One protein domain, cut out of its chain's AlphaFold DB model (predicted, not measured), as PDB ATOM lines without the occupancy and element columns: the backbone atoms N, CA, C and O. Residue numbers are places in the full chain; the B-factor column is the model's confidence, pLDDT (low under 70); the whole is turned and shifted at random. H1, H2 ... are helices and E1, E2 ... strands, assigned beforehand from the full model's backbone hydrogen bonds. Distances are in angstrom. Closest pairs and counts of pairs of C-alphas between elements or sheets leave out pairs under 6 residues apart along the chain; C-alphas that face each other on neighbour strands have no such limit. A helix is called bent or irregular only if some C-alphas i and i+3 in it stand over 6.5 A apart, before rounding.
ATOM      1  N   PHE A   9     -27.600  62.746   7.608       74.31
ATOM      2  CA  PHE A   9     -28.112  62.043   6.433       74.31
ATOM      3  C   PHE A   9     -27.394  62.498   5.157       74.31
ATOM      4  O   PHE A   9     -26.992  61.667   4.349       74.31
ATOM      5  N   GLU A  10     -27.155  63.798   5.014       73.44
ATOM      6  CA  GLU A  10     -26.449  64.396   3.882       73.44
ATOM      7  C   GLU A  10     -24.983  63.943   3.845       73.44
ATOM      8  O   GLU A  10     -24.518  63.474   2.810       73.44
ATOM      9  N   ASN A  11     -24.291  63.928   4.990       78.31
ATOM     10  CA  ASN A  11     -22.947  63.355   5.099       78.31
ATOM     11  C   ASN A  11     -22.928  61.844   4.838       78.31
ATOM     12  O   ASN A  11     -22.000  61.355   4.202       78.31
ATOM     13  N   PHE A  12     -23.935  61.089   5.284       78.00
ATOM     14  CA  PHE A  12     -24.021  59.655   4.996       78.00
ATOM     15  C   PHE A  12     -24.218  59.385   3.498       78.00
ATOM     16  O   PHE A  12     -23.555  58.511   2.940       78.00
ATOM     17  N   VAL A  13     -25.070  60.163   2.826       82.12
ATOM     18  CA  VAL A  13     -25.270  60.089   1.371       82.12
ATOM     19  C   VAL A  13     -24.004  60.506   0.625       82.12
ATOM     20  O   VAL A  13     -23.625  59.841  -0.335       82.12
ATOM     21  N   LEU A  14     -23.311  61.554   1.076       82.56
ATOM     22  CA  LEU A  14     -22.093  62.050   0.437       82.56
ATOM     23  C   LEU A  14     -20.921  61.072   0.599       82.56
ATOM     24  O   LEU A  14     -20.212  60.793  -0.367       82.56
ATOM     25  N   VAL A  15     -20.759  60.476   1.784       83.06
ATOM     26  CA  VAL A  15     -19.779  59.407   2.038       83.06
ATOM     27  C   VAL A  15     -20.143  58.138   1.268       83.06
ATOM     28  O   VAL A  15     -19.264  57.514   0.679       83.06
ATOM     29  N   GLY A  16     -21.427  57.777   1.206       85.06
ATOM     30  CA  GLY A  16     -21.913  56.661   0.396       85.06
ATOM     31  C   GLY A  16     -21.625  56.861  -1.093       85.06
ATOM     32  O   GLY A  16     -21.088  55.968  -1.744       85.06
ATOM     33  N   ALA A  17     -21.894  58.054  -1.625       83.62
ATOM     34  CA  ALA A  17     -21.590  58.417  -3.005       83.62
ATOM     35  C   ALA A  17     -20.077  58.418  -3.280       83.62
ATOM     36  O   ALA A  17     -19.645  57.898  -4.307       83.62
ATOM     37  N   ALA A  18     -19.265  58.929  -2.349       85.19
ATOM     38  CA  ALA A  18     -17.808  58.886  -2.452       85.19
ATOM     39  C   ALA A  18     -17.276  57.443  -2.443       85.19
ATOM     40  O   ALA A  18     -16.438  57.093  -3.270       85.19
ATOM     41  N   ALA A  19     -17.799  56.579  -1.568       82.56
ATOM     42  CA  ALA A  19     -17.430  55.168  -1.518       82.56
ATOM     43  C   ALA A  19     -17.805  54.436  -2.817       82.56
ATOM     44  O   ALA A  19     -16.982  53.706  -3.369       82.56
ATOM     45  N   VAL A  20     -19.005  54.680  -3.354       85.12
ATOM     46  CA  VAL A  20     -19.428  54.138  -4.655       85.12
ATOM     47  C   VAL A  20     -18.514  54.638  -5.773       85.12
ATOM     48  O   VAL A  20     -18.062  53.829  -6.578       85.12
ATOM     49  N   ALA A  21     -18.168  55.927  -5.798       84.75
ATOM     50  CA  ALA A  21     -17.263  56.487  -6.798       84.75
ATOM     51  C   ALA A  21     -15.863  55.848  -6.742       84.75
ATOM     52  O   ALA A  21     -15.309  55.496  -7.784       84.75
ATOM     53  N   VAL A  22     -15.316  55.633  -5.541       86.69
ATOM     54  CA  VAL A  22     -14.022  54.957  -5.349       86.69
ATOM     55  C   VAL A  22     -14.089  53.509  -5.832       86.69
ATOM     56  O   VAL A  22     -13.234  53.080  -6.608       86.69
ATOM     57  N   VAL A  23     -15.116  52.759  -5.432       87.44
ATOM     58  CA  VAL A  23     -15.285  51.356  -5.839       87.44
ATOM     59  C   VAL A  23     -15.494  51.244  -7.351       87.44
ATOM     60  O   VAL A  23     -14.849  50.422  -7.997       87.44
ATOM     61  N   SER A  24     -16.323  52.102  -7.950       82.94
ATOM     62  CA  SER A  24     -16.491  52.170  -9.404       82.94
ATOM     63  C   SER A  24     -15.182  52.512 -10.118       82.94
ATOM     64  O   SER A  24     -14.875  51.894 -11.133       82.94
ATOM     65  N   GLY A  25     -14.379  53.431  -9.576       83.75
ATOM     66  CA  GLY A  25     -13.053  53.750 -10.107       83.75
ATOM     67  C   GLY A  25     -12.100  52.551 -10.087       83.75
ATOM     68  O   GLY A  25     -11.432  52.279 -11.085       83.75
ATOM     69  N   LEU A  26     -12.081  51.784  -8.993       87.12
ATOM     70  CA  LEU A  26     -11.274  50.563  -8.884       87.12
ATOM     71  C   LEU A  26     -11.728  49.483  -9.872       87.12
ATOM     72  O   LEU A  26     -10.894  48.888 -10.553       87.12
ATOM     73  N   ILE A  27     -13.039  49.264  -9.997       85.81
ATOM     74  CA  ILE A  27     -13.603  48.304 -10.954       85.81
ATOM     75  C   ILE A  27     -13.257  48.730 -12.385       85.81
ATOM     76  O   ILE A  27     -12.789  47.911 -13.173       85.81
ATOM     77  N   TYR A  28     -13.412  50.015 -12.717       83.25
ATOM     78  CA  TYR A  28     -13.024  50.557 -14.018       83.25
ATOM     79  C   TYR A  28     -11.545  50.299 -14.330       83.25
ATOM     80  O   TYR A  28     -11.210  49.814 -15.412       83.25
ATOM     81  N   GLY A  29     -10.669  50.590 -13.364       83.12
ATOM     82  CA  GLY A  29      -9.236  50.335 -13.472       83.12
ATOM     83  C   GLY A  29      -8.932  48.859 -13.714       83.12
ATOM     84  O   GLY A  29      -8.169  48.538 -14.622       83.12
ATOM     85  N   ALA A  30      -9.582  47.956 -12.977       84.44
ATOM     86  CA  ALA A  30      -9.405  46.516 -13.142       84.44
ATOM     87  C   ALA A  30      -9.778  46.042 -14.556       84.44
ATOM     88  O   ALA A  30      -8.982  45.352 -15.194       84.44
ATOM     89  N   TYR A  31     -10.932  46.466 -15.087       82.06
ATOM     90  CA  TYR A  31     -11.343  46.119 -16.454       82.06
ATOM     91  C   TYR A  31     -10.376  46.652 -17.516       82.06
ATOM     92  O   TYR A  31     -10.132  45.978 -18.511       82.06
ATOM     93  N   LEU A  32      -9.806  47.842 -17.314       82.25
ATOM     94  CA  LEU A  32      -8.861  48.441 -18.259       82.25
ATOM     95  C   LEU A  32      -7.499  47.732 -18.230       82.25
ATOM     96  O   LEU A  32      -6.881  47.524 -19.273       82.25
ATOM     97  N   VAL A  33      -7.039  47.344 -17.040       83.88
ATOM     98  CA  VAL A  33      -5.732  46.710 -16.829       83.88
ATOM     99  C   VAL A  33      -5.747  45.225 -17.205       83.88
ATOM    100  O   VAL A  33      -4.716  44.692 -17.606       83.88
ATOM    101  N   PHE A  34      -6.891  44.542 -17.144       84.38
ATOM    102  CA  PHE A  34      -6.949  43.095 -17.371       84.38
ATOM    103  C   PHE A  34      -6.464  42.640 -18.766       84.38
ATOM    104  O   PHE A  34      -5.624  41.740 -18.830       84.38
ATOM    105  N   PRO A  35      -6.879  43.259 -19.892       80.44
ATOM    106  CA  PRO A  35      -6.323  42.922 -21.204       80.44
ATOM    107  C   PRO A  35      -4.817  43.195 -21.287       80.44
ATOM    108  O   PRO A  35      -4.081  42.433 -21.906       80.44
ATOM    109  N   PHE A  36      -4.332  44.245 -20.619       84.00
ATOM    110  CA  PHE A  36      -2.897  44.509 -20.541       84.00
ATOM    111  C   PHE A  36      -2.154  43.392 -19.790       84.00
ATOM    112  O   PHE A  36      -1.125  42.908 -20.259       84.00
ATOM    113  N   LEU A  37      -2.698  42.924 -18.664       86.69
ATOM    114  CA  LEU A  37      -2.114  41.819 -17.899       86.69
ATOM    115  C   LEU A  37      -2.010  40.540 -18.734       86.69
ATOM    116  O   LEU A  37      -0.956  39.913 -18.760       86.69
ATOM    117  N   MET A  38      -3.084  40.174 -19.431       86.25
ATOM    118  CA  MET A  38      -3.152  38.926 -20.193       86.25
ATOM    119  C   MET A  38      -2.288  38.936 -21.456       86.25
ATOM    120  O   MET A  38      -1.620  37.946 -21.736       86.25
ATOM    121  N   PHE A  39      -2.299  40.032 -22.218       85.38
ATOM    122  CA  PHE A  39      -1.667  40.075 -23.542       85.38
ATOM    123  C   PHE A  39      -0.274  40.702 -23.543       85.38
ATOM    124  O   PHE A  39       0.492  40.446 -24.461       85.38
ATOM    125  N   TYR A  40       0.088  41.483 -22.522       87.44
ATOM    126  CA  TYR A  40       1.397  42.139 -22.456       87.44
ATOM    127  C   TYR A  40       2.218  41.651 -21.263       87.44
ATOM    128  O   TYR A  40       3.343  41.187 -21.448       87.44
ATOM    129  N   LEU A  41       1.666  41.690 -20.042       89.06
ATOM    130  CA  LEU A  41       2.439  41.333 -18.846       89.06
ATOM    131  C   LEU A  41       2.718  39.828 -18.745       89.06
ATOM    132  O   LEU A  41       3.852  39.437 -18.481       89.06
ATOM    133  N   ALA A  42       1.714  38.974 -18.946       90.25
ATOM    134  CA  ALA A  42       1.893  37.530 -18.831       90.25
ATOM    135  C   ALA A  42       2.889  36.978 -19.873       90.25
ATOM    136  O   ALA A  42       3.807  36.259 -19.469       90.25
ATOM    137  N   PRO A  43       2.821  37.357 -21.168       91.12
ATOM    138  CA  PRO A  43       3.835  36.961 -22.140       91.12
ATOM    139  C   PRO A  43       5.216  37.529 -21.806       91.12
ATOM    140  O   PRO A  43       6.199  36.802 -21.914       91.12
ATOM    141  N   PHE A  44       5.306  38.774 -21.319       92.06
ATOM    142  CA  PHE A  44       6.569  39.346 -20.841       92.06
ATOM    143  C   PHE A  44       7.195  38.492 -19.730       92.06
ATOM    144  O   PHE A  44       8.370  38.133 -19.826       92.06
ATOM    145  N   ILE A  45       6.426  38.123 -18.701       91.25
ATOM    146  CA  ILE A  45       6.906  37.289 -17.589       91.25
ATOM    147  C   ILE A  45       7.357  35.922 -18.110       91.25
ATOM    148  O   ILE A  45       8.437  35.454 -17.755       91.25
ATOM    149  N   LEU A  46       6.558  35.296 -18.975       93.00
ATOM    150  CA  LEU A  46       6.843  33.965 -19.500       93.00
ATOM    151  C   LEU A  46       8.123  33.947 -20.346       93.00
ATOM    152  O   LEU A  46       8.989  33.104 -20.117       93.00
ATOM    153  N   VAL A  47       8.298  34.915 -21.249       91.81
ATOM    154  CA  VAL A  47       9.537  35.065 -22.031       91.81
ATOM    155  C   VAL A  47      10.730  35.311 -21.113       91.81
ATOM    156  O   VAL A  47      11.766  34.668 -21.265       91.81
ATOM    157  N   SER A  48      10.579  36.191 -20.124       91.81
ATOM    158  CA  SER A  48      11.638  36.512 -19.160       91.81
ATOM    159  C   SER A  48      12.094  35.282 -18.377       91.81
ATOM    160  O   SER A  48      13.294  35.062 -18.210       91.81
ATOM    161  N   LEU A  49      11.146  34.449 -17.937       92.25
ATOM    162  CA  LEU A  49      11.426  33.201 -17.232       92.25
ATOM    163  C   LEU A  49      12.131  32.186 -18.134       92.25
ATOM    164  O   LEU A  49      13.145  31.615 -17.736       92.25
ATOM    165  N   VAL A  50      11.635  31.979 -19.354       91.81
ATOM    166  CA  VAL A  50      12.224  31.016 -20.296       91.81
ATOM    167  C   VAL A  50      13.639  31.436 -20.689       91.81
ATOM    168  O   VAL A  50      14.572  30.646 -20.585       91.81
ATOM    169  N   VAL A  51      13.840  32.692 -21.081       90.81
ATOM    170  CA  VAL A  51      15.165  33.171 -21.495       90.81
ATOM    171  C   VAL A  51      16.123  33.181 -20.304       90.81
ATOM    172  O   VAL A  51      17.232  32.660 -20.411       90.81
ATOM    173  N   GLY A  52      15.698  33.694 -19.145       88.00
ATOM    174  CA  GLY A  52      16.529  33.724 -17.939       88.00
ATOM    175  C   GLY A  52      16.949  32.331 -17.458       88.00
ATOM    176  O   GLY A  52      18.103  32.134 -17.073       88.00
ATOM    177  N   THR A  53      16.055  31.339 -17.535       87.94
ATOM    178  CA  THR A  53      16.374  29.944 -17.175       87.94
ATOM    179  C   THR A  53      17.339  29.293 -18.162       87.94
ATOM    180  O   THR A  53      18.281  28.631 -17.727       87.94
ATOM    181  N   ILE A  54      17.188  29.520 -19.470       88.00
ATOM    182  CA  ILE A  54      18.140  29.000 -20.464       88.00
ATOM    183  C   ILE A  54      19.526  29.624 -20.264       88.00
ATOM    184  O   ILE A  54      20.526  28.905 -20.244       88.00
ATOM    185  N   LEU A  55      19.604  30.942 -20.047       87.12
ATOM    186  CA  LEU A  55      20.877  31.606 -19.745       87.12
ATOM    187  C   LEU A  55      21.513  31.043 -18.471       87.12
ATOM    188  O   LEU A  55      22.728  30.855 -18.429       87.12
ATOM    189  N   ARG A  56      20.708  30.712 -17.452       84.12
ATOM    190  CA  ARG A  56      21.191  30.077 -16.220       84.12
ATOM    191  C   ARG A  56      21.767  28.687 -16.473       84.12
ATOM    192  O   ARG A  56      22.837  28.394 -15.948       84.12
ATOM    193  N   MET A  57      21.091  27.857 -17.267       83.94
ATOM    194  CA  MET A  57      21.574  26.513 -17.611       83.94
ATOM    195  C   MET A  57      22.909  26.564 -18.358       83.94
ATOM    196  O   MET A  57      23.791  25.754 -18.101       83.94
ATOM    197  N   VAL A  58      23.074  27.539 -19.251       83.50
ATOM    198  CA  VAL A  58      24.302  27.722 -20.038       83.50
ATOM    199  C   VAL A  58      25.427  28.352 -19.210       83.50
ATOM    200  O   VAL A  58      26.599  28.048 -19.418       83.50
ATOM    201  N   GLY A  59      25.080  29.242 -18.280       73.75
ATOM    202  CA  GLY A  59      26.029  29.989 -17.456       73.75
ATOM    203  C   GLY A  59      26.417  29.325 -16.140       73.75
ATOM    204  O   GLY A  59      27.159  29.937 -15.375       73.75
ATOM    205  N   ALA A  60      25.909  28.127 -15.838       73.06
ATOM    206  CA  ALA A  60      26.141  27.493 -14.549       73.06
ATOM    207  C   ALA A  60      27.629  27.166 -14.313       73.06
ATOM    208  O   ALA A  60      28.286  26.638 -15.218       73.06
ATOM    209  N   PRO A  61      28.175  27.467 -13.117       63.72
ATOM    210  CA  PRO A  61      29.545  27.109 -12.785       63.72
ATOM    211  C   PRO A  61      29.659  25.580 -12.716       63.72
ATOM    212  O   PRO A  61      28.977  24.928 -11.934       63.72
ATOM    213  N   GLY A  62      30.491  25.010 -13.584       60.66
ATOM    214  CA  GLY A  62      30.880  23.599 -13.548       60.66
ATOM    215  C   GLY A  62      32.129  23.356 -12.697       60.66
ATOM    216  O   GLY A  62      32.897  24.282 -12.429       60.66
ATOM    217  N   ASP A  63      32.380  22.091 -12.357       56.06
ATOM    218  CA  ASP A  63      33.421  21.636 -11.413       56.06
ATOM    219  C   ASP A  63      34.882  21.758 -11.912       56.06
ATOM    220  O   ASP A  63      35.794  21.158 -11.348       56.06
ATOM    221  N   GLY A  64      35.151  22.510 -12.985       54.94
ATOM    222  CA  GLY A  64      36.474  22.571 -13.620       54.94
ATOM    223  C   GLY A  64      36.919  23.975 -14.017       54.94
ATOM    224  O   GLY A  64      36.107  24.866 -14.221       54.94
ATOM    225  N   VAL A  65      38.227  24.174 -14.212       51.88
ATOM    226  CA  VAL A  65      38.848  25.474 -14.570       51.88
ATOM    227  C   VAL A  65      38.313  26.051 -15.896       51.88
ATOM    228  O   VAL A  65      38.346  27.260 -16.114       51.88
ATOM    229  N   SER A  66      37.775  25.205 -16.781       51.97
ATOM    230  CA  SER A  66      37.091  25.618 -18.013       51.97
ATOM    231  C   SER A  66      35.732  26.288 -17.766       51.97
ATOM    232  O   SER A  66      35.249  27.003 -18.647       51.97
ATOM    233  N   SER A  67      35.134  26.127 -16.578       52.84
ATOM    234  CA  SER A  67      33.851  26.742 -16.217       52.84
ATOM    235  C   SER A  67      33.934  28.255 -16.018       52.84
ATOM    236  O   SER A  67      32.937  28.946 -16.203       52.84
ATOM    237  N   LEU A  68      35.134  28.803 -15.796       50.69
ATOM    238  CA  LEU A  68      35.389  30.251 -15.799       50.69
ATOM    239  C   LEU A  68      35.165  30.902 -17.179       50.69
ATOM    240  O   LEU A  68      35.093  32.125 -17.282       50.69
ATOM    241  N   SER A  69      35.043  30.106 -18.251       53.03
ATOM    242  CA  SER A  69      34.716  30.587 -19.602       53.03
ATOM    243  C   SER A  69      33.214  30.610 -19.923       53.03
ATOM    244  O   SER A  69      32.843  30.969 -21.045       53.03
ATOM    245  N   SER A  70      32.348  30.276 -18.955       62.59
ATOM    246  CA  SER A  70      30.886  30.193 -19.119       62.59
ATOM    247  C   SER A  70      30.255  31.484 -19.656       62.59
ATOM    248  O   SER A  70      29.276  31.437 -20.401       62.59
ATOM    249  N   SER A  71      30.873  32.640 -19.397       68.56
ATOM    250  CA  SER A  71      30.443  33.941 -19.924       68.56
ATOM    251  C   SER A  71      30.398  33.994 -21.456       68.56
ATOM    252  O   SER A  71      29.484  34.596 -22.019       68.56
ATOM    253  N   LYS A  72      31.313  33.312 -22.161       75.81
ATOM    254  CA  LYS A  72      31.303  33.258 -23.635       75.81
ATOM    255  C   LYS A  72      30.099  32.481 -24.168       75.81
ATOM    256  O   LYS A  72      29.498  32.892 -25.161       75.81
ATOM    257  N   ALA A  73      29.742  31.379 -23.511       79.81
ATOM    258  CA  ALA A  73      28.600  30.557 -23.902       79.81
ATOM    259  C   ALA A  73      27.282  31.313 -23.686       79.81
ATOM    260  O   ALA A  73      26.448  31.351 -24.588       79.81
ATOM    261  N   VAL A  74      27.143  32.001 -22.547       84.00
ATOM    262  CA  VAL A  74      25.975  32.843 -22.236       84.00
ATOM    263  C   VAL A  74      25.797  33.948 -23.281       84.00
ATOM    264  O   VAL A  74      24.708  34.098 -23.828       84.00
ATOM    265  N   VAL A  75      26.870  34.673 -23.623       85.50
ATOM    266  CA  VAL A  75      26.825  35.738 -24.643       85.50
ATOM    267  C   VAL A  75      26.436  35.184 -26.015       85.50
ATOM    268  O   VAL A  75      25.608  35.775 -26.706       85.50
ATOM    269  N   THR A  76      26.993  34.035 -26.403       86.50
ATOM    270  CA  THR A  76      26.703  33.414 -27.704       86.50
ATOM    271  C   THR A  76      25.243  32.969 -27.792       86.50
ATOM    272  O   THR A  76      24.566  33.272 -28.772       86.50
ATOM    273  N   VAL A  77      24.728  32.301 -26.755       88.62
ATOM    274  CA  VAL A  77      23.328  31.853 -26.708       88.62
ATOM    275  C   VAL A  77      22.372  33.043 -26.709       88.62
ATOM    276  O   VAL A  77      21.396  33.039 -27.457       88.62
ATOM    277  N   TYR A  78      22.679  34.093 -25.945       88.69
ATOM    278  CA  TYR A  78      21.878  35.315 -25.937       88.69
ATOM    279  C   TYR A  78      21.834  35.990 -27.317       88.69
ATOM    280  O   TYR A  78      20.764  36.383 -27.781       88.69
ATOM    281  N   ALA A  79      22.972  36.063 -28.018       90.25
ATOM    282  CA  ALA A  79      23.039  36.605 -29.375       90.25
ATOM    283  C   ALA A  79      22.208  35.783 -30.376       90.25
ATOM    284  O   ALA A  79      21.477  36.355 -31.184       90.25
ATOM    285  N   VAL A  80      22.261  34.448 -30.297       91.56
ATOM    286  CA  VAL A  80      21.434  33.564 -31.137       91.56
ATOM    287  C   VAL A  80      19.945  33.796 -30.876       91.56
ATOM    288  O   VAL A  80      19.174  33.919 -31.825       91.56
ATOM    289  N   MET A  81      19.536  33.911 -29.610       90.62
ATOM    290  CA  MET A  81      18.144  34.202 -29.255       90.62
ATOM    291  C   MET A  81      17.675  35.553 -29.801       90.62
ATOM    292  O   MET A  81      16.581  35.632 -30.355       90.62
ATOM    293  N   LEU A  82      18.507  36.597 -29.712       91.19
ATOM    294  CA  LEU A  82      18.189  37.908 -30.285       91.19
ATOM    295  C   LEU A  82      18.016  37.834 -31.804       91.19
ATOM    296  O   LEU A  82      17.063  38.401 -32.339       91.19
ATOM    297  N   CYS A  83      18.892  37.105 -32.498       91.25
ATOM    298  CA  CYS A  83      18.758  36.882 -33.936       91.25
ATOM    299  C   CYS A  83      17.456  36.149 -34.281       91.25
ATOM    300  O   CYS A  83      16.769  36.551 -35.216       91.25
ATOM    301  N   LEU A  84      17.083  35.115 -33.518       90.69
ATOM    302  CA  LEU A  84      15.821  34.397 -33.721       90.69
ATOM    303  C   LEU A  84      14.611  35.317 -33.532       90.69
ATOM    304  O   LEU A  84      13.712  35.307 -34.368       90.69
ATOM    305  N   VAL A  85      14.602  36.156 -32.493       89.50
ATOM    306  CA  VAL A  85      13.528  37.142 -32.278       89.50
ATOM    307  C   VAL A  85      13.472  38.151 -33.430       89.50
ATOM    308  O   VAL A  85      12.393  38.429 -33.951       89.50
ATOM    309  N   GLY A  86      14.623  38.652 -33.883       86.31
ATOM    310  CA  GLY A  86      14.715  39.545 -35.041       86.31
ATOM    311  C   GLY A  86      14.137  38.925 -36.316       86.31
ATOM    312  O   GLY A  86      13.326  39.550 -36.996       86.31
ATOM    313  N   LEU A  87      14.507  37.679 -36.614       87.94
ATOM    314  CA  LEU A  87      14.040  36.963 -37.803       87.94
ATOM    315  C   LEU A  87      12.548  36.619 -37.731       87.94
ATOM    316  O   LEU A  87      11.831  36.810 -38.703       87.94
ATOM    317  N   VAL A  88      12.054  36.141 -36.590       86.31
ATOM    318  CA  VAL A  88      10.651  35.717 -36.476       86.31
ATOM    319  C   VAL A  88       9.706  36.918 -36.486       86.31
ATOM    320  O   VAL A  88       8.708  36.910 -37.208       86.31
ATOM    321  N   PHE A  89      10.014  37.967 -35.718       85.44
ATOM    322  CA  PHE A  89       9.055  39.045 -35.462       85.44
ATOM    323  C   PHE A  89       9.282  40.319 -36.282       85.44
ATOM    324  O   PHE A  89       8.328  41.055 -36.522       85.44
ATOM    325  N   PHE A  90      10.514  40.587 -36.725       83.38
ATOM    326  CA  PHE A  90      10.878  41.844 -37.396       83.38
ATOM    327  C   PHE A  90      11.293  41.661 -38.862       83.38
ATOM    328  O   PHE A  90      11.679  42.625 -39.523       83.38
ATOM    329  N   GLN A  91      11.191  40.448 -39.407       78.62
ATOM    330  CA  GLN A  91      11.422  40.211 -40.830       78.62
ATOM    331  C   GLN A  91      10.268  40.782 -41.662       78.62
ATOM    332  O   GLN A  91       9.120  40.422 -41.428       78.62
ATOM    333  N   ASN A  92      10.570  41.613 -42.665       67.44
ATOM    334  CA  ASN A  92       9.587  42.299 -43.518       67.44
ATOM    335  C   ASN A  92       8.630  43.188 -42.698       67.44
ATOM    336  O   ASN A  92       7.504  42.803 -42.402       67.44
ATOM    337  N   LEU A  93       9.100  44.383 -42.324       63.03
ATOM    338  CA  LEU A  93       8.350  45.373 -41.530       63.03
ATOM    339  C   LEU A  93       7.218  46.069 -42.299       63.03
ATOM    340  O   LEU A  93       6.464  46.851 -41.711       63.03
ATOM    341  N   ASP A  94       7.113  45.819 -43.603       59.50
ATOM    342  CA  ASP A  94       6.044  46.359 -44.429       59.50
ATOM    343  C   ASP A  94       4.730  45.685 -44.039       59.50
ATOM    344  O   ASP A  94       4.338  44.674 -44.616       59.50
ATOM    345  N   ARG A  95       4.027  46.268 -43.056       55.75
ATOM    346  CA  ARG A  95       2.611  45.969 -42.825       55.75
ATOM    347  C   ARG A  95       1.898  46.235 -44.147       55.75
ATOM    348  O   ARG A  95       1.764  47.401 -44.538       55.75
ATOM    349  N   ALA A  96       1.526  45.180 -44.870       50.78
ATOM    350  CA  ALA A  96       0.969  45.332 -46.205       50.78
ATOM    351  C   ALA A  96      -0.272  46.230 -46.110       50.78
ATOM    352  O   ALA A  96      -1.149  46.034 -45.278       50.78
ATOM    353  N   LYS A  97      -0.316  47.302 -46.895       53.78
ATOM    354  CA  LYS A  97      -1.476  48.198 -46.940       53.78
ATOM    355  C   LYS A  97      -2.349  47.730 -48.089       53.78
ATOM    356  O   LYS A  97      -1.839  47.562 -49.196       53.78
ATOM    357  N   VAL A  98      -3.639  47.509 -47.848       52.81
ATOM    358  CA  VAL A  98      -4.547  47.089 -48.920       52.81
ATOM    359  C   VAL A  98      -4.623  48.226 -49.945       52.81
ATOM    360  O   VAL A  98      -4.919  49.375 -49.607       52.81
ATOM    361  N   LEU A  99      -4.307  47.933 -51.202       49.41
ATOM    362  CA  LEU A  99      -4.514  48.861 -52.308       49.41
ATOM    363  C   LEU A  99      -5.952  48.673 -52.801       49.41
ATOM    364  O   LEU A  99      -6.380  47.549 -53.053       49.41
ATOM    365  N   ASP A 100      -6.704  49.765 -52.931       48.62
ATOM    366  CA  ASP A 100      -7.993  49.763 -53.628       48.62
ATOM    367  C   ASP A 100      -7.781  49.256 -55.069       48.62
ATOM    368  O   ASP A 100      -6.688  49.404 -55.621       48.62
ATOM    369  N   ALA A 101      -8.820  48.742 -55.732       53.75
ATOM    370  CA  ALA A 101      -8.773  48.283 -57.129       53.75
ATOM    371  C   ALA A 101      -8.276  49.368 -58.117       53.75
ATOM    372  O   ALA A 101      -7.952  49.086 -59.267       53.75
ATOM    373  N   LYS A 102      -8.199  50.623 -57.654       54.28
ATOM    374  CA  LYS A 102      -7.672  51.805 -58.350       54.28
ATOM    375  C   LYS A 102      -6.224  52.168 -57.972       54.28
ATOM    376  O   LYS A 102      -5.775  53.262 -58.305       54.28
ATOM    377  N   GLY A 103      -5.508  51.314 -57.238       46.81
ATOM    378  CA  GLY A 103      -4.112  51.523 -56.831       46.81
ATOM    379  C   GLY A 103      -3.902  52.582 -55.742       46.81
ATOM    380  O   GLY A 103      -2.783  53.052 -55.554       46.81
ATOM    381  N   LYS A 104      -4.957  52.989 -55.021       46.84
ATOM    382  CA  LYS A 104      -4.847  53.924 -53.890       46.84
ATOM    383  C   LYS A 104      -4.656  53.162 -52.585       46.84
ATOM    384  O   LYS A 104      -5.350  52.182 -52.342       46.84
ATOM    385  N   LEU A 105      -3.756  53.647 -51.733       50.31
ATOM    386  CA  LEU A 105      -3.579  53.149 -50.367       50.31
ATOM    387  C   LEU A 105      -4.901  53.286 -49.606       50.31
ATOM    388  O   LEU A 105      -5.336  54.403 -49.321       50.31
ATOM    389  N   THR A 106      -5.546  52.170 -49.284       52.75
ATOM    390  CA  THR A 106      -6.610  52.192 -48.282       52.75
ATOM    391  C   THR A 106      -5.963  52.230 -46.900       52.75
ATOM    392  O   THR A 106      -4.877  51.691 -46.685       52.75
ATOM    393  N   ASN A 107      -6.624  52.860 -45.931       55.50
ATOM    394  CA  ASN A 107      -6.183  52.856 -44.530       55.50
ATOM    395  C   ASN A 107      -6.323  51.471 -43.860       55.50
ATOM    396  O   ASN A 107      -6.213  51.369 -42.640       55.50
ATOM    397  N   GLN A 108      -6.598  50.412 -44.627       55.31
ATOM    398  CA  GLN A 108      -6.669  49.046 -44.132       55.31
ATOM    399  C   GLN A 108      -5.255  48.465 -44.076       55.31
ATOM    400  O   GLN A 108      -4.575  48.290 -45.090       55.31
ATOM    401  N   VAL A 109      -4.810  48.217 -42.849       60.97
ATOM    402  CA  VAL A 109      -3.548  47.554 -42.535       60.97
ATOM    403  C   VAL A 109      -3.802  46.048 -42.577       60.97
ATOM    404  O   VAL A 109      -4.680  45.566 -41.865       60.97
ATOM    405  N   VAL A 110      -3.070  45.317 -43.416       63.47
ATOM    406  CA  VAL A 110      -3.038  43.851 -43.390       63.47
ATOM    407  C   VAL A 110      -2.278  43.434 -42.136       63.47
ATOM    408  O   VAL A 110      -1.194  43.946 -41.856       63.47
ATOM    409  N   VAL A 111      -2.898  42.540 -41.373       66.25
ATOM    410  CA  VAL A 111      -2.343  41.939 -40.162       66.25
ATOM    411  C   VAL A 111      -1.548  40.702 -40.578       66.25
ATOM    412  O   VAL A 111      -2.082  39.865 -41.306       66.25
ATOM    413  N   ASP A 112      -0.298  40.581 -40.128       70.69
ATOM    414  CA  ASP A 112       0.554  39.429 -40.447       70.69
ATOM    415  C   ASP A 112       0.018  38.149 -39.786       70.69
ATOM    416  O   ASP A 112       0.018  37.080 -40.396       70.69
ATOM    417  N   TRP A 113      -0.452  38.253 -38.537       77.75
ATOM    418  CA  TRP A 113      -1.027  37.166 -37.738       77.75
ATOM    419  C   TRP A 113      -2.518  37.410 -37.437       77.75
ATOM    420  O   TRP A 113      -2.870  37.832 -36.330       77.75
ATOM    421  N   PRO A 114      -3.417  37.135 -38.401       77.00
ATOM    422  CA  PRO A 114      -4.843  37.440 -38.273       77.00
ATOM    423  C   PRO A 114      -5.511  36.682 -37.119       77.00
ATOM    424  O   PRO A 114      -6.236  37.293 -36.345       77.00
ATOM    425  N   GLU A 115      -5.194  35.398 -36.924       80.88
ATOM    426  CA  GLU A 115      -5.780  34.583 -35.847       80.88
ATOM    427  C   GLU A 115      -5.486  35.149 -34.449       80.88
ATOM    428  O   GLU A 115      -6.361  35.183 -33.584       80.88
ATOM    429  N   LEU A 116      -4.258  35.634 -34.223       80.62
ATOM    430  CA  LEU A 116      -3.864  36.213 -32.938       80.62
ATOM    431  C   LEU A 116      -4.567  37.552 -32.693       80.62
ATOM    432  O   LEU A 116      -5.012  37.831 -31.577       80.62
ATOM    433  N   ASN A 117      -4.662  38.374 -33.737       81.12
ATOM    434  CA  ASN A 117      -5.341  39.656 -33.670       81.12
ATOM    435  C   ASN A 117      -6.845  39.485 -33.429       81.12
ATOM    436  O   ASN A 117      -7.402  40.192 -32.588       81.12
ATOM    437  N   ASP A 118      -7.480  38.530 -34.110       81.81
ATOM    438  CA  ASP A 118      -8.900  38.216 -33.955       81.81
ATOM    439  C   ASP A 118      -9.187  37.672 -32.555       81.81
ATOM    440  O   ASP A 118     -10.108  38.149 -31.895       81.81
ATOM    441  N   TRP A 119      -8.339  36.775 -32.040       81.19
ATOM    442  CA  TRP A 119      -8.457  36.269 -30.672       81.19
ATOM    443  C   TRP A 119      -8.333  37.381 -29.624       81.19
ATOM    444  O   TRP A 119      -9.147  37.476 -28.701       81.19
ATOM    445  N   HIS A 120      -7.341  38.263 -29.772       81.94
ATOM    446  CA  HIS A 120      -7.179  39.420 -28.894       81.94
ATOM    447  C   HIS A 120      -8.370  40.387 -28.996       81.94
ATOM    448  O   HIS A 120      -8.835  40.912 -27.977       81.94
ATOM    449  N   HIS A 121      -8.881  40.619 -30.207       80.38
ATOM    450  CA  HIS A 121     -10.039  41.472 -30.429       80.38
ATOM    451  C   HIS A 121     -11.297  40.877 -29.790       80.38
ATOM    452  O   HIS A 121     -11.978  41.581 -29.050       80.38
ATOM    453  N   GLU A 122     -11.562  39.585 -29.977       82.69
ATOM    454  CA  GLU A 122     -12.695  38.872 -29.382       82.69
ATOM    455  C   GLU A 122     -12.656  38.934 -27.848       82.69
ATOM    456  O   GLU A 122     -13.644  39.308 -27.212       82.69
ATOM    457  N   TRP A 123     -11.497  38.656 -27.244       81.69
ATOM    458  CA  TRP A 123     -11.317  38.727 -25.791       81.69
ATOM    459  C   TRP A 123     -11.570  40.127 -25.240       81.69
ATOM    460  O   TRP A 123     -12.244  40.299 -24.220       81.69
ATOM    461  N   ARG A 124     -11.027  41.138 -25.920       79.56
ATOM    462  CA  ARG A 124     -11.202  42.541 -25.553       79.56
ATOM    463  C   ARG A 124     -12.659  42.968 -25.685       79.56
ATOM    464  O   ARG A 124     -13.174  43.619 -24.778       79.56
ATOM    465  N   VAL A 125     -13.308  42.622 -26.796       81.25
ATOM    466  CA  VAL A 125     -14.719  42.935 -27.040       81.25
ATOM    467  C   VAL A 125     -15.563  42.301 -25.947       81.25
ATOM    468  O   VAL A 125     -16.275  43.037 -25.278       81.25
ATOM    469  N   ARG A 126     -15.396  41.004 -25.672       82.25
ATOM    470  CA  ARG A 126     -16.124  40.290 -24.613       82.25
ATOM    471  C   ARG A 126     -15.962  40.941 -23.236       82.25
ATOM    472  O   ARG A 126     -16.939  41.133 -22.524       82.25
ATOM    473  N   MET A 127     -14.739  41.322 -22.866       79.81
ATOM    474  CA  MET A 127     -14.482  41.988 -21.582       79.81
ATOM    475  C   MET A 127     -15.106  43.385 -21.488       79.81
ATOM    476  O   MET A 127     -15.519  43.813 -20.413       79.81
ATOM    477  N   TYR A 128     -15.147  44.124 -22.596       81.19
ATOM    478  CA  TYR A 128     -15.618  45.505 -22.614       81.19
ATOM    479  C   TYR A 128     -17.115  45.647 -22.905       81.19
ATOM    480  O   TYR A 128     -17.698  46.650 -22.494       81.19
ATOM    481  N   THR A 129     -17.752  44.685 -23.578       78.69
ATOM    482  CA  THR A 129     -19.204  44.680 -23.826       78.69
ATOM    483  C   THR A 129     -19.995  44.496 -22.542       78.69
ATOM    484  O   THR A 129     -21.001  45.176 -22.352       78.69
ATOM    485  N   ASP A 130     -19.488  43.653 -21.644       76.06
ATOM    486  CA  ASP A 130     -20.144  43.320 -20.377       76.06
ATOM    487  C   ASP A 130     -19.794  44.321 -19.260       76.06
ATOM    488  O   ASP A 130     -20.275  44.216 -18.131       76.06
ATOM    489  N   ALA A 131     -18.958  45.323 -19.560       78.00
ATOM    490  CA  ALA A 131     -18.534  46.314 -18.587       78.00
ATOM    491  C   ALA A 131     -19.656  47.332 -18.280       78.00
ATOM    492  O   ALA A 131     -20.298  47.867 -19.196       78.00
ATOM    493  N   PRO A 132     -19.844  47.720 -17.002       74.94
ATOM    494  CA  PRO A 132     -20.903  48.649 -16.602       74.94
ATOM    495  C   PRO A 132     -20.696  50.080 -17.139       74.94
ATOM    496  O   PRO A 132     -21.618  50.893 -17.123       74.94
ATOM    497  N   PHE A 133     -19.516  50.391 -17.683       82.94
ATOM    498  CA  PHE A 133     -19.129  51.729 -18.130       82.94
ATOM    499  C   PHE A 133     -19.273  51.910 -19.645       82.94
ATOM    500  O   PHE A 133     -18.681  51.176 -20.438       82.94
ATOM    501  N   GLU A 134     -19.991  52.955 -20.059       78.88
ATOM    502  CA  GLU A 134     -20.213  53.277 -21.475       78.88
ATOM    503  C   GLU A 134     -18.905  53.568 -22.228       78.88
ATOM    504  O   GLU A 134     -18.731  53.138 -23.366       78.88
ATOM    505  N   SER A 135     -17.922  54.190 -21.569       78.44
ATOM    506  CA  SER A 135     -16.608  54.438 -22.172       78.44
ATOM    507  C   SER A 135     -15.835  53.153 -22.504       78.44
ATOM    508  O   SER A 135     -15.071  53.140 -23.465       78.44
ATOM    509  N   LEU A 136     -16.007  52.071 -21.727       74.38
ATOM    510  CA  LEU A 136     -15.366  50.781 -22.027       74.38
ATOM    511  C   LEU A 136     -16.088  50.091 -23.186       74.38
ATOM    512  O   LEU A 136     -15.437  49.651 -24.130       74.38
ATOM    513  N   ARG A 137     -17.425  50.133 -23.196       76.12
ATOM    514  CA  ARG A 137     -18.236  49.673 -24.334       76.12
ATOM    515  C   ARG A 137     -17.909  50.425 -25.631       76.12
ATOM    516  O   ARG A 137     -17.883  49.821 -26.699       76.12
ATOM    517  N   ALA A 138     -17.587  51.719 -25.558       75.62
ATOM    518  CA  ALA A 138     -17.087  52.487 -26.701       75.62
ATOM    519  C   ALA A 138     -15.685  52.028 -27.146       75.62
ATOM    520  O   ALA A 138     -15.434  51.898 -28.343       75.62
ATOM    521  N   LYS A 139     -14.786  51.708 -26.200       70.12
ATOM    522  CA  LYS A 139     -13.462  51.129 -26.499       70.12
ATOM    523  C   LYS A 139     -13.533  49.748 -27.152       70.12
ATOM    524  O   LYS A 139     -12.632  49.427 -27.918       70.12
ATOM    525  N   ALA A 140     -14.588  48.966 -26.913       68.88
ATOM    526  CA  ALA A 140     -14.808  47.687 -27.599       68.88
ATOM    527  C   ALA A 140     -14.932  47.849 -29.125       68.88
ATOM    528  O   ALA A 140     -14.529  46.970 -29.875       68.88
ATOM    529  N   LYS A 141     -15.454  48.991 -29.591       67.94
ATOM    530  CA  LYS A 141     -15.664  49.277 -31.020       67.94
ATOM    531  C   LYS A 141     -14.421  49.825 -31.726       67.94
ATOM    532  O   LYS A 141     -14.442  49.997 -32.942       67.94
ATOM    533  N   MET A 142     -13.356  50.138 -30.987       69.06
ATOM    534  CA  MET A 142     -12.108  50.617 -31.577       69.06
ATOM    535  C   MET A 142     -11.252  49.435 -32.028       69.06
ATOM    536  O   MET A 142     -10.859  48.594 -31.219       69.06
ATOM    537  N   GLY A 143     -10.937  49.397 -33.325       63.44
ATOM    538  CA  GLY A 143      -9.987  48.442 -33.882       63.44
ATOM    539  C   GLY A 143      -8.592  48.708 -33.324       63.44
ATOM    540  O   GLY A 143      -8.043  49.792 -33.510       63.44
ATOM    541  N   VAL A 144      -8.028  47.730 -32.620       69.50
ATOM    542  CA  VAL A 144      -6.647  47.774 -32.138       69.50
ATOM    543  C   VAL A 144      -5.921  46.569 -32.687       69.50
ATOM    544  O   VAL A 144      -6.358  45.443 -32.476       69.50
ATOM    545  N   VAL A 145      -4.824  46.846 -33.384       72.56
ATOM    546  CA  VAL A 145      -3.989  45.839 -34.027       72.56
ATOM    547  C   VAL A 145      -3.056  45.246 -32.976       72.56
ATOM    548  O   VAL A 145      -2.221  45.963 -32.428       72.56
ATOM    549  N   TYR A 146      -3.217  43.959 -32.690       77.38
ATOM    550  CA  TYR A 146      -2.291  43.166 -31.887       77.38
ATOM    551  C   TYR A 146      -1.712  42.078 -32.781       77.38
ATOM    552  O   TYR A 146      -2.375  41.093 -33.090       77.38
ATOM    553  N   ASP A 147      -0.495  42.315 -33.252       80.25
ATOM    554  CA  ASP A 147       0.096  41.572 -34.360       80.25
ATOM    555  C   ASP A 147       1.541  41.166 -34.039       80.25
ATOM    556  O   ASP A 147       2.099  41.559 -33.010       80.25
ATOM    557  N   ARG A 148       2.169  40.414 -34.943       82.69
ATOM    558  CA  ARG A 148       3.547  39.913 -34.865       82.69
ATOM    559  C   ARG A 148       4.549  40.938 -34.328       82.69
ATOM    560  O   ARG A 148       5.377  40.609 -33.485       82.69
ATOM    561  N   LEU A 149       4.452  42.189 -34.771       83.50
ATOM    562  CA  LEU A 149       5.362  43.267 -34.376       83.50
ATOM    563  C   LEU A 149       5.188  43.673 -32.896       83.50
ATOM    564  O   LEU A 149       6.175  43.885 -32.199       83.50
ATOM    565  N   GLU A 150       3.947  43.726 -32.397       82.94
ATOM    566  CA  GLU A 150       3.649  44.007 -30.979       82.94
ATOM    567  C   GLU A 150       4.168  42.878 -30.080       82.94
ATOM    568  O   GLU A 150       4.812  43.129 -29.060       82.94
ATOM    569  N   VAL A 151       3.970  41.625 -30.505       86.38
ATOM    570  CA  VAL A 151       4.530  40.453 -29.818       86.38
ATOM    571  C   VAL A 151       6.058  40.505 -29.825       86.38
ATOM    572  O   VAL A 151       6.683  40.297 -28.788       86.38
ATOM    573  N   GLY A 152       6.671  40.862 -30.954       86.62
ATOM    574  CA  GLY A 152       8.119  41.030 -31.075       86.62
ATOM    575  C   GLY A 152       8.694  42.032 -30.080       86.62
ATOM    576  O   GLY A 152       9.721  41.762 -29.457       86.62
ATOM    577  N   TRP A 153       8.013  43.160 -29.868       88.56
ATOM    578  CA  TRP A 153       8.409  44.132 -28.848       88.56
ATOM    579  C   TRP A 153       8.316  43.563 -27.435       88.56
ATOM    580  O   TRP A 153       9.240  43.764 -26.651       88.56
ATOM    581  N   ILE A 154       7.261  42.809 -27.113       89.69
ATOM    582  CA  ILE A 154       7.145  42.136 -25.811       89.69
ATOM    583  C   ILE A 154       8.312  41.161 -25.605       89.69
ATOM    584  O   ILE A 154       8.908  41.138 -24.528       89.69
ATOM    585  N   PHE A 155       8.680  40.401 -26.639       89.88
ATOM    586  CA  PHE A 155       9.816  39.481 -26.592       89.88
ATOM    587  C   PHE A 155      11.149  40.210 -26.395       89.88
ATOM    588  O   PHE A 155      11.935  39.805 -25.541       89.88
ATOM    589  N   LEU A 156      11.396  41.306 -27.123       90.25
ATOM    590  CA  LEU A 156      12.604  42.117 -26.944       90.25
ATOM    591  C   LEU A 156      12.682  42.709 -25.537       90.25
ATOM    592  O   LEU A 156      13.701  42.576 -24.864       90.25
ATOM    593  N   VAL A 157      11.606  43.335 -25.065       90.69
ATOM    594  CA  VAL A 157      11.562  43.938 -23.727       90.69
ATOM    595  C   VAL A 157      11.735  42.859 -22.652       90.69
ATOM    596  O   VAL A 157      12.499  43.056 -21.707       90.69
ATOM    597  N   GLY A 158      11.111  41.690 -22.828       89.62
ATOM    598  CA  GLY A 158      11.315  40.506 -21.990       89.62
ATOM    599  C   GLY A 158      12.772  40.056 -21.955       89.62
ATOM    600  O   GLY A 158      13.316  39.834 -20.877       89.62
ATOM    601  N   MET A 159      13.438  39.991 -23.108       89.94
ATOM    602  CA  MET A 159      14.850  39.614 -23.200       89.94
ATOM    603  C   MET A 159      15.803  40.628 -22.569       89.94
ATOM    604  O   MET A 159      16.768  40.216 -21.939       89.94
ATOM    605  N   PHE A 160      15.559  41.932 -22.720       89.06
ATOM    606  CA  PHE A 160      16.483  42.964 -22.237       89.06
ATOM    607  C   PHE A 160      16.253  43.378 -20.783       89.06
ATOM    608  O   PHE A 160      17.208  43.766 -20.115       89.06
ATOM    609  N   LEU A 161      15.014  43.326 -20.288       89.12
ATOM    610  CA  LEU A 161      14.690  43.756 -18.925       89.12
ATOM    611  C   LEU A 161      14.404  42.575 -18.006       89.12
ATOM    612  O   LEU A 161      14.980  42.478 -16.925       89.12
ATOM    613  N   GLY A 162      13.523  41.666 -18.415       87.44
ATOM    614  CA  GLY A 162      13.071  40.603 -17.525       87.44
ATOM    615  C   GLY A 162      14.033  39.419 -17.444       87.44
ATOM    616  O   GLY A 162      14.297  38.924 -16.350       87.44
ATOM    617  N   ALA A 163      14.614  38.979 -18.561       87.56
ATOM    618  CA  ALA A 163      15.531  37.843 -18.572       87.56
ATOM    619  C   ALA A 163      16.809  38.074 -17.741       87.56
ATOM    620  O   ALA A 163      17.184  37.158 -17.007       87.56
ATOM    621  N   PRO A 164      17.450  39.264 -17.749       87.56
ATOM    622  CA  PRO A 164      18.587  39.541 -16.876       87.56
ATOM    623  C   PRO A 164      18.199  39.542 -15.398       87.56
ATOM    624  O   PRO A 164      18.966  39.047 -14.578       87.56
ATOM    625  N   LEU A 165      17.000  40.029 -15.051       88.06
ATOM    626  CA  LEU A 165      16.489  39.980 -13.676       88.06
ATOM    627  C   LEU A 165      16.284  38.538 -13.203       88.06
ATOM    628  O   LEU A 165      16.698  38.191 -12.099       88.06
ATOM    629  N   VAL A 166      15.685  37.688 -14.040       88.25
ATOM    630  CA  VAL A 166      15.505  36.261 -13.733       88.25
ATOM    631  C   VAL A 166      16.856  35.557 -13.628       88.25
ATOM    632  O   VAL A 166      17.080  34.816 -12.675       88.25
ATOM    633  N   TYR A 167      17.774  35.803 -14.566       85.94
ATOM    634  CA  TYR A 167      19.122  35.238 -14.530       85.94
ATOM    635  C   TYR A 167      19.858  35.630 -13.244       85.94
ATOM    636  O   TYR A 167      20.358  34.755 -12.542       85.94
ATOM    637  N   TRP A 168      19.856  36.918 -12.889       85.00
ATOM    638  CA  TRP A 168      20.450  37.415 -11.648       85.00
ATOM    639  C   TRP A 168      19.819  36.766 -10.413       85.00
ATOM    640  O   TRP A 168      20.529  36.285  -9.533       85.00
ATOM    641  N   PHE A 169      18.488  36.673 -10.371       86.19
ATOM    642  CA  PHE A 169      17.778  36.030  -9.268       86.19
ATOM    643  C   PHE A 169      18.160  34.549  -9.112       86.19
ATOM    644  O   PHE A 169      18.316  34.072  -7.989       86.19
ATOM    645  N   LEU A 170      18.346  33.824 -10.218       83.38
ATOM    646  CA  LEU A 170      18.756  32.415 -10.215       83.38
ATOM    647  C   LEU A 170      20.258  32.210  -9.951       83.38
ATOM    648  O   LEU A 170      20.653  31.136  -9.493       83.38
ATOM    649  N   ALA A 171      21.091  33.201 -10.264       77.81
ATOM    650  CA  ALA A 171      22.543  33.176 -10.079       77.81
ATOM    651  C   ALA A 171      22.993  33.777  -8.735       77.81
ATOM    652  O   ALA A 171      24.172  33.731  -8.405       77.81
ATOM    653  N   ARG A 172      22.076  34.313  -7.917       76.12
ATOM    654  CA  ARG A 172      22.395  35.018  -6.657       76.12
ATOM    655  C   ARG A 172      23.186  34.204  -5.622       76.12
ATOM    656  O   ARG A 172      23.738  34.786  -4.700       76.12
TER     657      ARG A 172
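AT A GLANCE: This is residues 9 to 172 of the 265 residues of an uncharacterized protein of Nitrosomonas sp (UniProt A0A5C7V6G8). A flat, open frame of long helices: H1 bends into a wide V, its second arm H1b crosses H5, and H2 folds back from its end. The short hairpin H3-H4 sits near the bend, the small strand hairpin E1-E2 lies beyond H2's last residues, and residues 9 to 23 stick out. The printed part has 164 residues, mostly helix, in the order H1 H2 E1 E2 H3 H4 H5, with one antiparallel sheet, E1 - E2. It is only just extended, close to loose, with a radius of gyration of the C-alphas of 23.0 A and spans of 78 by 62 by 18 A.

IN THESE COORDINATES: E1 is residues 97 to 99 and E2 residues 105 to 109. H1, residues 9 to 59, was assigned by its hydrogen bonds as one helix but is bent, with C-alphas 32 and 35 6.8 A apart: H1a, residues 9 to 32, 34.1 A, begins at C-alpha 9 (-28.112, 62.043, 6.433), and H1b, residues 35 to 59, measures 35.0 A. H2, residues 65 to 90, 39.6 A, is irregular, with C-alphas 68 and 71 7.4 A apart. H3 is residues 114 to 129, 21.6 A, and H4 residues 134 to 140. H5, residues 148 to 171, 31.9 A, ends at C-alpha 171 (22.543, 33.176, -10.079); it is neither bent nor irregular, but only just: C-alphas 160 and 163 are 6.4 A apart.

HOW THE PARTS SIT: E1 and E2 form an antiparallel hairpin, with N 106 and O 98 2.9 A apart. H1b touches H5 at a steep tilt of 48 degrees, closest at the C-alphas of Ser 48 and Ala 163, 4.2 A. H2, with residues 82 to 90 alone, touches residues 148 to 156 of H5, closest at the C-alphas of Phe 89 and Gly 152, 4.9 A. H1b and H2 form a helical hairpin, closest at the C-alphas of Gly 59 and Ser 70, 5.1 A. H3 and H4 form another, closest at the C-alphas of Val 125 and Ala 140, 4.8 A. H1b and H3 only just touch, with 3 pairs of C-alphas within 8 A, closest at Pro 35 and Arg 124, 6.5 A. H1a and H5 are apart. Every O i to N i+4 pair is within hydrogen-bond range in H1a, H3 and H4, against 19 of 21 in H1b, 17 of 22 in H2 and 17 of 20 in H5.

THE WHOLE: The C-alphas farthest apart, those of Phe 9 and Val 65, are 79.1 A apart. The printed part has no cut, and no link is long. The pLDDT is under 70 at residues 61 to 71, 92 to 111 and 140 to 144.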